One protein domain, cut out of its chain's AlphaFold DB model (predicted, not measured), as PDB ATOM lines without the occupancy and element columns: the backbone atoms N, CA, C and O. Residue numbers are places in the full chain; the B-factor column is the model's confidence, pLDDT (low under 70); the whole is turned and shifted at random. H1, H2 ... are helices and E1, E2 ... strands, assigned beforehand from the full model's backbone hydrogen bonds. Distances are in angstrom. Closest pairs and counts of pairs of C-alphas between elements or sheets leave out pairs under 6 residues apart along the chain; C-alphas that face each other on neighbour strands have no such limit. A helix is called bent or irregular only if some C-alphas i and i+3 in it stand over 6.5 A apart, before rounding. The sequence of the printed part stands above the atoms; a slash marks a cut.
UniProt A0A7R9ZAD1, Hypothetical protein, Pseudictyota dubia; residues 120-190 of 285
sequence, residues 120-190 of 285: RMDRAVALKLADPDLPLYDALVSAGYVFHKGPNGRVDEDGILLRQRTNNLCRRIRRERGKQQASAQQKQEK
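This is residues 120 to 190 of the 285 residues of the protein "Hypothetical protein" of Pseudictyota dubia (UniProt A0A7R9ZAD1). One long straight helix, H3, makes the length of this domain, and two short helices, H1 and H2, crossed on each other, pack on one side of its first half. A small hairpin of two strands, E1 and E2, sits by the first turn of H3, while at the opposite end residues 178 to 190 of H3 stick out bare. The printed part has 71 residues, with the named elements in the order H1, H2, E1, E2, H3; the one sheet has the order E1 - E2 and is antiparallel, and the class is mostly helix. The whole is loose, with a radius of gyration of the C-alphas of 14.8 A, and the C-alphas span 54 by 17 by 17 A, the outline of a rod.

Find C-alpha 120 at (-47.111, 45.619, 36.043); here H1 begins, and it runs over residues 120 to 130, 15.6 A from first to last C-alpha. After a tight link of five residues comes H2, residues 136 to 142, 10.0 A long. Go on through a tight link of four residues and look for C-alpha 147 at (-46.570, 33.023, 40.263), where E1 starts; it holds residues 147 to 150 and is 9.0 A long. Two residues further on you reach E2, residues 153 to 156, 10.2 A from first to last C-alpha. Five more residues lead to H3, residues 162 to 190, the longest helix by residues, with 42.4 A between its first and last C-alpha. It begins with C-alpha 162 at (-41.166, 36.187, 43.888) and ends with C-alpha 190 at (-43.779, 78.320, 47.660). None of the three helices is bent.

Begin at H1 and compare it with H2: the two touch, and their closest C-alphas are those of Ala 124 and Ala 139, 5.1 A apart. Their lines stand at a steep tilt of 64 degrees, and they run opposite ways. H1 also touches H3, which touches it with residues 169 to 173 alone; look at the C-alphas of Val 125 and Ile 173, the closest of the two helices, 6.0 A apart. Here the tilt is steep at 55 degrees, and the two run the same way. H2 touches H3 at residues 166 to 169 of H3 alone, with the C-alphas of Leu 136 and Thr 166 closest at 6.5 A, and the lines are about perpendicular at 86 degrees. Now turn to E1 and E2, a hairpin of antiparallel neighbours whose directions differ by 138 degrees. The C-alphas of residues 147 and 156 face each other at 4.6 A; N 148 and O 155, 2.8 A apart, and N 155 and O 148, 2.9 A apart, are within hydrogen-bond range. From E2 look to the first residue of H3: the closest C-alphas of the two elements are those of Arg 154 and Leu 162, 5.5 A apart. H1 is apart from both E1 and E2, and H2 is apart from E2. In H1, H2 and H3 every O i to N i+4 pair is within hydrogen-bond range.

The two C-alphas farthest apart are those of Pro 151 and Lys 190, at 55.0 A. Residues 178 to 190, which belong to H3, stand free; without them the body of 58 residues spans 35 by 18 by 17 A, with a radius of gyration of 11.1 A. The four links between the named elements are tight, and the printed part has no cut. The mean pLDDT of the printed part of this predicted model is 96.5, and no printed residue is under 70.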
ATOM      1  N   ARG A 120     -46.564  46.441  34.947       98.19
ATOM      2  CA  ARG A 120     -47.111  45.619  36.043       98.19
ATOM      3  C   ARG A 120     -46.527  46.062  37.381       98.19
ATOM      4  O   ARG A 120     -47.230  46.202  38.376       98.19
ATOM      5  N   MET A 121     -45.226  46.357  37.410       98.12
ATOM      6  CA  MET A 121     -44.567  46.829  38.630       98.12
ATOM      7  C   MET A 121     -45.079  48.211  39.067       98.12
ATOM      8  O   MET A 121     -45.227  48.447  40.263       98.12
ATOM      9  N   ASP A 122     -45.363  49.119  38.129       97.56
ATOM     10  CA  ASP A 122     -45.895  50.449  38.464       97.56
ATOM     11  C   ASP A 122     -47.325  50.384  39.020       97.56
ATOM     12  O   ASP A 122     -47.628  51.075  39.997       97.56
ATOM     13  N   ARG A 123     -48.176  49.490  38.495       98.44
ATOM     14  CA  ARG A 123     -49.508  49.217  39.071       98.44
ATOM     15  C   ARG A 123     -49.416  48.680  40.500       98.44
ATOM     16  O   ARG A 123     -50.107  49.187  41.377       98.44
ATOM     17  N   ALA A 124     -48.516  47.728  40.761       98.44
ATOM     18  CA  ALA A 124     -48.311  47.184  42.107       98.44
ATOM     19  C   ALA A 124     -47.863  48.262  43.112       98.44
ATOM     20  O   ALA A 124     -48.301  48.274  44.263       98.44
ATOM     21  N   VAL A 125     -46.998  49.189  42.678       98.38
ATOM     22  CA  VAL A 125     -46.575  50.335  43.501       98.38
ATOM     23  C   VAL A 125     -47.763  51.244  43.810       98.38
ATOM     24  O   VAL A 125     -47.913  51.644  44.962       98.38
ATOM     25  N   ALA A 126     -48.598  51.555  42.814       98.06
ATOM     26  CA  ALA A 126     -49.777  52.396  43.000       98.06
ATOM     27  C   ALA A 126     -50.771  51.776  43.997       98.06
ATOM     28  O   ALA A 126     -51.166  52.457  44.939       98.06
ATOM     29  N   LEU A 127     -51.084  50.481  43.858       98.50
ATOM     30  CA  LEU A 127     -51.966  49.754  44.783       98.50
ATOM     31  C   LEU A 127     -51.443  49.792  46.224       98.50
ATOM     32  O   LEU A 127     -52.173  50.135  47.142       98.50
ATOM     33  N   LYS A 128     -50.149  49.528  46.435       98.25
ATOM     34  CA  LYS A 128     -49.557  49.527  47.785       98.25
ATOM     35  C   LYS A 128     -49.408  50.927  48.401       98.25
ATOM     36  O   LYS A 128     -49.238  51.052  49.614       98.25
ATOM     37  N   LEU A 129     -49.378  51.976  47.577       97.88
ATOM     38  CA  LEU A 129     -49.410  53.362  48.050       97.88
ATOM     39  C   LEU A 129     -50.828  53.814  48.397       97.88
ATOM     40  O   LEU A 129     -50.960  54.601  49.329       97.88
ATOM     41  N   ALA A 130     -51.836  53.330  47.668       97.94
ATOM     42  CA  ALA A 130     -53.241  53.546  47.994       97.94
ATOM     43  C   ALA A 130     -53.616  52.825  49.297       97.94
ATOM     44  O   ALA A 130     -54.118  53.471  50.211       97.94
ATOM     45  N   ASP A 131     -53.236  51.546  49.416       98.12
ATOM     46  CA  ASP A 131     -53.581  50.684  50.549       98.12
ATOM     47  C   ASP A 131     -52.313  50.162  51.254       98.12
ATOM     48  O   ASP A 131     -51.732  49.136  50.871       98.12
ATOM     49  N   PRO A 132     -51.837  50.849  52.314       97.44
ATOM     50  CA  PRO A 132     -50.626  50.461  53.031       97.44
ATOM     51  C   PRO A 132     -50.719  49.103  53.730       97.44
ATOM     52  O   PRO A 132     -49.671  48.494  53.962       97.44
ATOM     53  N   ASP A 133     -51.921  48.607  54.009       97.69
ATOM     54  CA  ASP A 133     -52.151  47.337  54.706       97.69
ATOM     55  C   ASP A 133     -52.179  46.129  53.756       97.69
ATOM     56  O   ASP A 133     -51.978  44.991  54.185       97.69
ATOM     57  N   LEU A 134     -52.306  46.361  52.443       97.50
ATOM     58  CA  LEU A 134     -52.375  45.304  51.429       97.50
ATOM     59  C   LEU A 134     -51.075  44.475  51.376       97.50
ATOM     60  O   LEU A 134     -50.006  45.046  51.138       97.50
ATOM     61  N   PRO A 135     -51.079  43.143  51.554       98.25
ATOM     62  CA  PRO A 135     -49.858  42.338  51.506       98.25
ATOM     63  C   PRO A 135     -49.073  42.514  50.193       98.25
ATOM     64  O   PRO A 135     -49.645  42.638  49.116       98.25
ATOM     65  N   LEU A 136     -47.734  42.482  50.252       98.06
ATOM     66  CA  LEU A 136     -46.886  42.705  49.064       98.06
ATOM     67  C   LEU A 136     -47.125  41.682  47.946       98.06
ATOM     68  O   LEU A 136     -47.020  42.026  46.773       98.06
ATOM     69  N   TYR A 137     -47.399  40.430  48.316       98.12
ATOM     70  CA  TYR A 137     -47.732  39.374  47.363       98.12
ATOM     71  C   TYR A 137     -49.029  39.701  46.615       98.12
ATOM     72  O   TYR A 137     -49.061  39.625  45.393       98.12
ATOM     73  N   ASP A 138     -50.050  40.145  47.343       98.44
ATOM     74  CA  ASP A 138     -51.369  40.450  46.794       98.44
ATOM     75  C   ASP A 138     -51.346  41.690  45.890       98.44
ATOM     76  O   ASP A 138     -51.912  41.688  44.801       98.44
ATOM     77  N   ALA A 139     -50.559  42.706  46.258       98.56
ATOM     78  CA  ALA A 139     -50.311  43.865  45.402       98.56
ATOM     79  C   ALA A 139     -49.656  43.487  44.057       98.56
ATOM     80  O   ALA A 139     -49.927  44.122  43.039       98.56
ATOM     81  N   LEU A 140     -48.784  42.468  44.035       98.38
ATOM     82  CA  LEU A 140     -48.189  41.958  42.795       98.38
ATOM     83  C   LEU A 140     -49.214  41.152  41.984       98.38
ATOM     84  O   LEU A 140     -49.360  41.393  40.789       98.38
ATOM     85  N   VAL A 141     -49.953  40.241  42.617       98.38
ATOM     86  CA  VAL A 141     -50.976  39.437  41.925       98.38
ATOM     87  C   VAL A 141     -52.062  40.335  41.323       98.38
ATOM     88  O   VAL A 141     -52.339  40.243  40.129       98.38
ATOM     89  N   SER A 142     -52.568  41.300  42.093       98.44
ATOM     90  CA  SER A 142     -53.544  42.306  41.642       98.44
ATOM     91  C   SER A 142     -53.023  43.187  40.500       98.44
ATOM     92  O   SER A 142     -53.795  43.713  39.702       98.44
ATOM     93  N   ALA A 143     -51.702  43.345  40.382       98.38
ATOM     94  CA  ALA A 143     -51.076  44.074  39.284       98.38
ATOM     95  C   ALA A 143     -50.854  43.232  38.012       98.38
ATOM     96  O   ALA A 143     -50.376  43.773  37.007       98.38
ATOM     97  N   GLY A 144     -51.207  41.942  38.044       98.31
ATOM     98  CA  GLY A 144     -51.115  41.015  36.915       98.31
ATOM     99  C   GLY A 144     -49.852  40.151  36.895       98.31
ATOM    100  O   GLY A 144     -49.426  39.742  35.818       98.31
ATOM    101  N   TYR A 145     -49.213  39.912  38.045       98.38
ATOM    102  CA  TYR A 145     -48.159  38.898  38.155       98.38
ATOM    103  C   TYR A 145     -48.756  37.526  38.473       98.38
ATOM    104  O   TYR A 145     -49.513  37.390  39.437       98.38
ATOM    105  N   VAL A 146     -48.358  36.503  37.718       98.12
ATOM    106  CA  VAL A 146     -48.771  35.112  37.939       98.12
ATOM    107  C   VAL A 146     -47.563  34.337  38.447       98.12
ATOM    108  O   VAL A 146     -46.524  34.297  37.802       98.12
ATOM    109  N   PHE A 147     -47.676  33.744  39.637       98.12
ATOM    110  CA  PHE A 147     -46.570  33.023  40.263       98.12
ATOM    111  C   PHE A 147     -46.843  31.521  40.302       98.12
ATOM    112  O   PHE A 147     -47.768  31.076  40.984       98.12
ATOM    113  N   HIS A 148     -45.979  30.738  39.663       98.12
ATOM    114  CA  HIS A 148     -46.003  29.277  39.681       98.12
ATOM    115  C   HIS A 148     -45.059  28.729  40.756       98.12
ATOM    116  O   HIS A 148     -44.051  29.353  41.097       98.12
ATOM    117  N   LYS A 149     -45.372  27.559  41.324       97.81
ATOM    118  CA  LYS A 149     -44.505  26.887  42.302       97.81
ATOM    119  C   LYS A 149     -43.424  26.103  41.551       97.81
ATOM    120  O   LYS A 149     -43.719  25.067  40.970       97.81
ATOM    121  N   GLY A 150     -42.199  26.619  41.550       94.75
ATOM    122  CA  GLY A 150     -41.023  25.949  41.003       94.75
ATOM    123  C   GLY A 150     -40.190  25.241  42.081       94.75
ATOM    124  O   GLY A 150     -40.477  25.380  43.276       94.75
ATOM    125  N   PRO A 151     -39.124  24.526  41.678       93.50
ATOM    126  CA  PRO A 151     -38.245  23.797  42.600       93.50
ATOM    127  C   PRO A 151     -37.542  24.729  43.601       93.50
ATOM    128  O   PRO A 151     -37.379  24.388  44.765       93.50
ATOM    129  N   ASN A 152     -37.222  25.957  43.179       93.94
ATOM    130  CA  ASN A 152     -36.533  26.969  43.987       93.94
ATOM    131  C   ASN A 152     -37.489  28.005  44.616       93.94
ATOM    132  O   ASN A 152     -37.081  29.117  44.964       93.94
ATOM    133  N   GLY A 153     -38.780  27.679  44.727       95.50
ATOM    134  CA  GLY A 153     -39.821  28.576  45.231       95.50
ATOM    135  C   GLY A 153     -40.725  29.142  44.133       95.50
ATOM    136  O   GLY A 153     -40.833  28.588  43.044       95.50
ATOM    137  N   ARG A 154     -41.443  30.233  44.431       97.81
ATOM    138  CA  ARG A 154     -42.420  30.823  43.499       97.81
ATOM    139  C   ARG A 154     -41.739  31.686  42.434       97.81
ATOM    140  O   ARG A 154     -40.995  32.605  42.792       97.81
ATOM    141  N   VAL A 155     -42.027  31.424  41.163       98.25
ATOM    142  CA  VAL A 155     -41.431  32.086  39.990       98.25
ATOM    143  C   VAL A 155     -42.538  32.686  39.118       98.25
ATOM    144  O   VAL A 155     -43.604  32.094  38.991       98.25
ATOM    145  N   ASP A 156     -42.297  33.880  38.591       97.75
ATOM    146  CA  ASP A 156     -43.169  34.599  37.651       97.75
ATOM    147  C   ASP A 156     -43.096  34.010  36.227       97.75
ATOM    148  O   ASP A 156     -42.181  33.245  35.921       97.75
ATOM    149  N   GLU A 157     -43.993  34.425  35.333       97.75
ATOM    150  CA  GLU A 157     -43.972  34.069  33.901       97.75
ATOM    151  C   GLU A 157     -42.651  34.466  33.216       97.75
ATOM    152  O   GLU A 157     -42.169  33.780  32.322       97.75
ATOM    153  N   ASP A 158     -42.016  35.539  33.698       96.31
ATOM    154  CA  ASP A 158     -40.721  36.023  33.205       96.31
ATOM    155  C   ASP A 158     -39.523  35.221  33.775       96.31
ATOM    156  O   ASP A 158     -38.370  35.627  33.615       96.31
ATOM    157  N   GLY A 159     -39.759  34.142  34.533       96.75
ATOM    158  CA  GLY A 159     -38.697  33.377  35.202       96.75
ATOM    159  C   GLY A 159     -38.087  34.081  36.426       96.75
ATOM    160  O   GLY A 159     -37.076  33.641  36.972       96.75
ATOM    161  N   ILE A 160     -38.686  35.186  36.884       97.19
ATOM    162  CA  ILE A 160     -38.182  35.990  38.005       97.19
ATOM    163  C   ILE A 160     -38.774  35.490  39.326       97.19
ATOM    164  O   ILE A 160     -39.987  35.354  39.476       97.19
ATOM    165  N   LEU A 161     -37.924  35.268  40.331       97.56
ATOM    166  CA  LEU A 161     -38.358  34.794  41.648       97.56
ATOM    167  C   LEU A 161     -39.253  35.824  42.358       97.56
ATOM    168  O   LEU A 161     -38.965  37.027  42.367       97.56
ATOM    169  N   LEU A 162     -40.268  35.347  43.086       97.94
ATOM    170  CA  LEU A 162     -41.166  36.187  43.888       97.94
ATOM    171  C   LEU A 162     -40.391  37.114  44.840       97.94
ATOM    172  O   LEU A 162     -40.687  38.305  44.935       97.94
ATOM    173  N   ARG A 163     -39.339  36.599  45.494       97.38
ATOM    174  CA  ARG A 163     -38.460  37.381  46.384       97.38
ATOM    175  C   ARG A 163     -37.795  38.565  45.669       97.38
ATOM    176  O   ARG A 163     -37.578  39.617  46.269       97.38
ATOM    177  N   GLN A 164     -37.441  38.414  44.393       97.25
ATOM    178  CA  GLN A 164     -36.837  39.493  43.608       97.25
ATOM    179  C   GLN A 164     -37.879  40.563  43.259       97.25
ATOM    180  O   GLN A 164     -37.599  41.757  43.423       97.25
ATOM    181  N   ARG A 165     -39.093  40.155  42.858       98.00
ATOM    182  CA  ARG A 165     -40.214  41.073  42.585       98.00
ATOM    183  C   ARG A 165     -40.622  41.865  43.830       98.00
ATOM    184  O   ARG A 165     -40.704  43.092  43.751       98.00
ATOM    185  N   THR A 166     -40.775  41.218  44.986       98.12
ATOM    186  CA  THR A 166     -41.120  41.903  46.251       98.12
ATOM    187  C   THR A 166     -40.038  42.897  46.678       98.12
ATOM    188  O   THR A 166     -40.342  44.032  47.049       98.12
ATOM    189  N   ASN A 167     -38.759  42.540  46.541       98.31
ATOM    190  CA  ASN A 167     -37.653  43.461  46.807       98.31
ATOM    191  C   ASN A 167     -37.642  44.668  45.850       98.31
ATOM    192  O   ASN A 167     -37.343  45.790  46.278       98.31
ATOM    193  N   ASN A 168     -37.963  44.461  44.567       97.56
ATOM    194  CA  ASN A 168     -38.091  45.544  43.587       97.56
ATOM    195  C   ASN A 168     -39.221  46.504  43.980       97.56
ATOM    196  O   ASN A 168     -38.987  47.713  44.078       97.56
ATOM    197  N   LEU A 169     -40.389  45.951  44.316       98.12
ATOM    198  CA  LEU A 169     -41.553  46.696  44.789       98.12
ATOM    199  C   LEU A 169     -41.208  47.551  46.021       98.12
ATOM    200  O   LEU A 169     -41.373  48.771  45.991       98.12
ATOM    201  N   CYS A 170     -40.593  46.967  47.055       98.25
ATOM    202  CA  CYS A 170     -40.156  47.696  48.255       98.25
ATOM    203  C   CYS A 170     -39.168  48.835  47.957       98.25
ATOM    204  O   CYS A 170     -39.186  49.882  48.613       98.25
ATOM    205  N   ARG A 171     -38.260  48.652  46.990       98.00
ATOM    206  CA  ARG A 171     -37.332  49.714  46.562       98.00
ATOM    207  C   ARG A 171     -38.073  50.838  45.839       98.00
ATOM    208  O   ARG A 171     -37.738  52.002  46.059       98.00
ATOM    209  N   ARG A 172     -39.056  50.516  44.991       97.50
ATOM    210  CA  ARG A 172     -39.858  51.521  44.275       97.50
ATOM    211  C   ARG A 172     -40.762  52.313  45.215       97.50
ATOM    212  O   ARG A 172     -40.710  53.536  45.163       97.50
ATOM    213  N   ILE A 173     -41.456  51.653  46.143       98.06
ATOM    214  CA  ILE A 173     -42.303  52.318  47.150       98.06
ATOM    215  C   ILE A 173     -41.494  53.336  47.964       98.06
ATOM    216  O   ILE A 173     -41.924  54.473  48.131       98.06
ATOM    217  N   ARG A 174     -40.283  52.973  48.419       98.00
ATOM    218  CA  ARG A 174     -39.401  53.904  49.147       98.00
ATOM    219  C   ARG A 174     -39.031  55.139  48.325       98.00
ATOM    220  O   ARG A 174     -39.026  56.243  48.860       98.00
ATOM    221  N   ARG A 175     -38.732  54.968  47.032       96.44
ATOM    222  CA  ARG A 175     -38.435  56.099  46.137       96.44
ATOM    223  C   ARG A 175     -39.654  56.991  45.951       96.44
ATOM    224  O   ARG A 175     -39.499  58.205  45.967       96.44
ATOM    225  N   GLU A 176     -40.832  56.404  45.784       97.06
ATOM    226  CA  GLU A 176     -42.056  57.164  45.543       97.06
ATOM    227  C   GLU A 176     -42.494  57.945  46.786       97.06
ATOM    228  O   GLU A 176     -42.740  59.143  46.692       97.06
ATOM    229  N   ARG A 177     -42.441  57.328  47.975       97.00
ATOM    230  CA  ARG A 177     -42.659  58.032  49.251       97.00
ATOM    231  C   ARG A 177     -41.662  59.175  49.452       97.00
ATOM    232  O   ARG A 177     -42.058  60.266  49.844       97.00
ATOM    233  N   GLY A 178     -40.386  58.960  49.123       96.62
ATOM    234  CA  GLY A 178     -39.370  60.016  49.185       96.62
ATOM    235  C   GLY A 178     -39.656  61.185  48.233       96.62
ATOM    236  O   GLY A 178     -39.480  62.340  48.611       96.62
ATOM    237  N   LYS A 179     -40.149  60.911  47.016       95.69
ATOM    238  CA  LYS A 179     -40.585  61.968  46.085       95.69
ATOM    239  C   LYS A 179     -41.795  62.731  46.620       95.69
ATOM    240  O   LYS A 179     -41.796  63.954  46.538       95.69
ATOM    241  N   GLN A 180     -42.792  62.032  47.171       94.69
ATOM    242  CA  GLN A 180     -43.971  62.664  47.771       94.69
ATOM    243  C   GLN A 180     -43.558  63.607  48.908       94.69
ATOM    244  O   GLN A 180     -43.946  64.774  48.901       94.69
ATOM    245  N   GLN A 181     -42.677  63.151  49.806       94.88
ATOM    246  CA  GLN A 181     -42.128  63.969  50.893       94.88
ATOM    247  C   GLN A 181     -41.363  65.198  50.375       94.88
ATOM    248  O   GLN A 181     -41.622  66.311  50.825       94.88
ATOM    249  N   ALA A 182     -40.481  65.029  49.384       94.94
ATOM    250  CA  ALA A 182     -39.742  66.147  48.793       94.94
ATOM    251  C   ALA A 182     -40.668  67.159  48.088       94.94
ATOM    252  O   ALA A 182     -40.470  68.368  48.195       94.94
ATOM    253  N   SER A 183     -41.704  66.681  47.390       94.69
ATOM    254  CA  SER A 183     -42.684  67.553  46.731       94.69
ATOM    255  C   SER A 183     -43.558  68.323  47.726       94.69
ATOM    256  O   SER A 183     -43.904  69.475  47.468       94.69
ATOM    257  N   ALA A 184     -43.868  67.729  48.884       93.25
ATOM    258  CA  ALA A 184     -44.599  68.395  49.957       93.25
ATOM    259  C   ALA A 184     -43.776  69.539  50.577       93.25
ATOM    260  O   ALA A 184     -44.311  70.628  50.772       93.25
ATOM    261  N   GLN A 185     -42.472  69.328  50.794       91.69
ATOM    262  CA  GLN A 185     -41.553  70.366  51.285       91.69
ATOM    263  C   GLN A 185     -41.443  71.544  50.304       91.69
ATOM    264  O   GLN A 185     -41.616  72.694  50.695       91.69
ATOM    265  N   GLN A 186     -41.277  71.270  49.004       91.31
ATOM    266  CA  GLN A 186     -41.230  72.331  47.986       91.31
ATOM    267  C   GLN A 186     -42.538  73.128  47.882       91.31
ATOM    268  O   GLN A 186     -42.519  74.310  47.534       91.31
ATOM    269  N   LYS A 187     -43.688  72.497  48.155       89.25
ATOM    270  CA  LYS A 187     -44.981  73.192  48.153       89.25
ATOM    271  C   LYS A 187     -45.113  74.140  49.349       89.25
ATOM    272  O   LYS A 187     -45.671  75.218  49.172       89.25
ATOM    273  N   GLN A 188     -44.566  73.775  50.511       85.06
ATOM    274  CA  GLN A 188     -44.535  74.647  51.692       85.06
ATOM    275  C   GLN A 188     -43.649  75.882  51.472       85.06
ATOM    276  O   GLN A 188     -44.048  76.987  51.826       85.06
ATOM    277  N   GLU A 189     -42.499  75.733  50.810       83.81
ATOM    278  CA  GLU A 189     -41.611  76.872  50.519       83.81
ATOM    279  C   GLU A 189     -42.221  77.879  49.529       83.81
ATOM    280  O   GLU A 189     -41.924  79.069  49.590       83.81
ATOM    281  N   LYS A 190     -43.110  77.436  48.630       81.19
ATOM    282  CA  LYS A 190     -43.779  78.320  47.660       81.19
ATOM    283  C   LYS A 190     -45.042  79.007  48.179       81.19
ATOM    284  O   LYS A 190     -45.513  79.928  47.517       81.19
TER     285      LYS A 190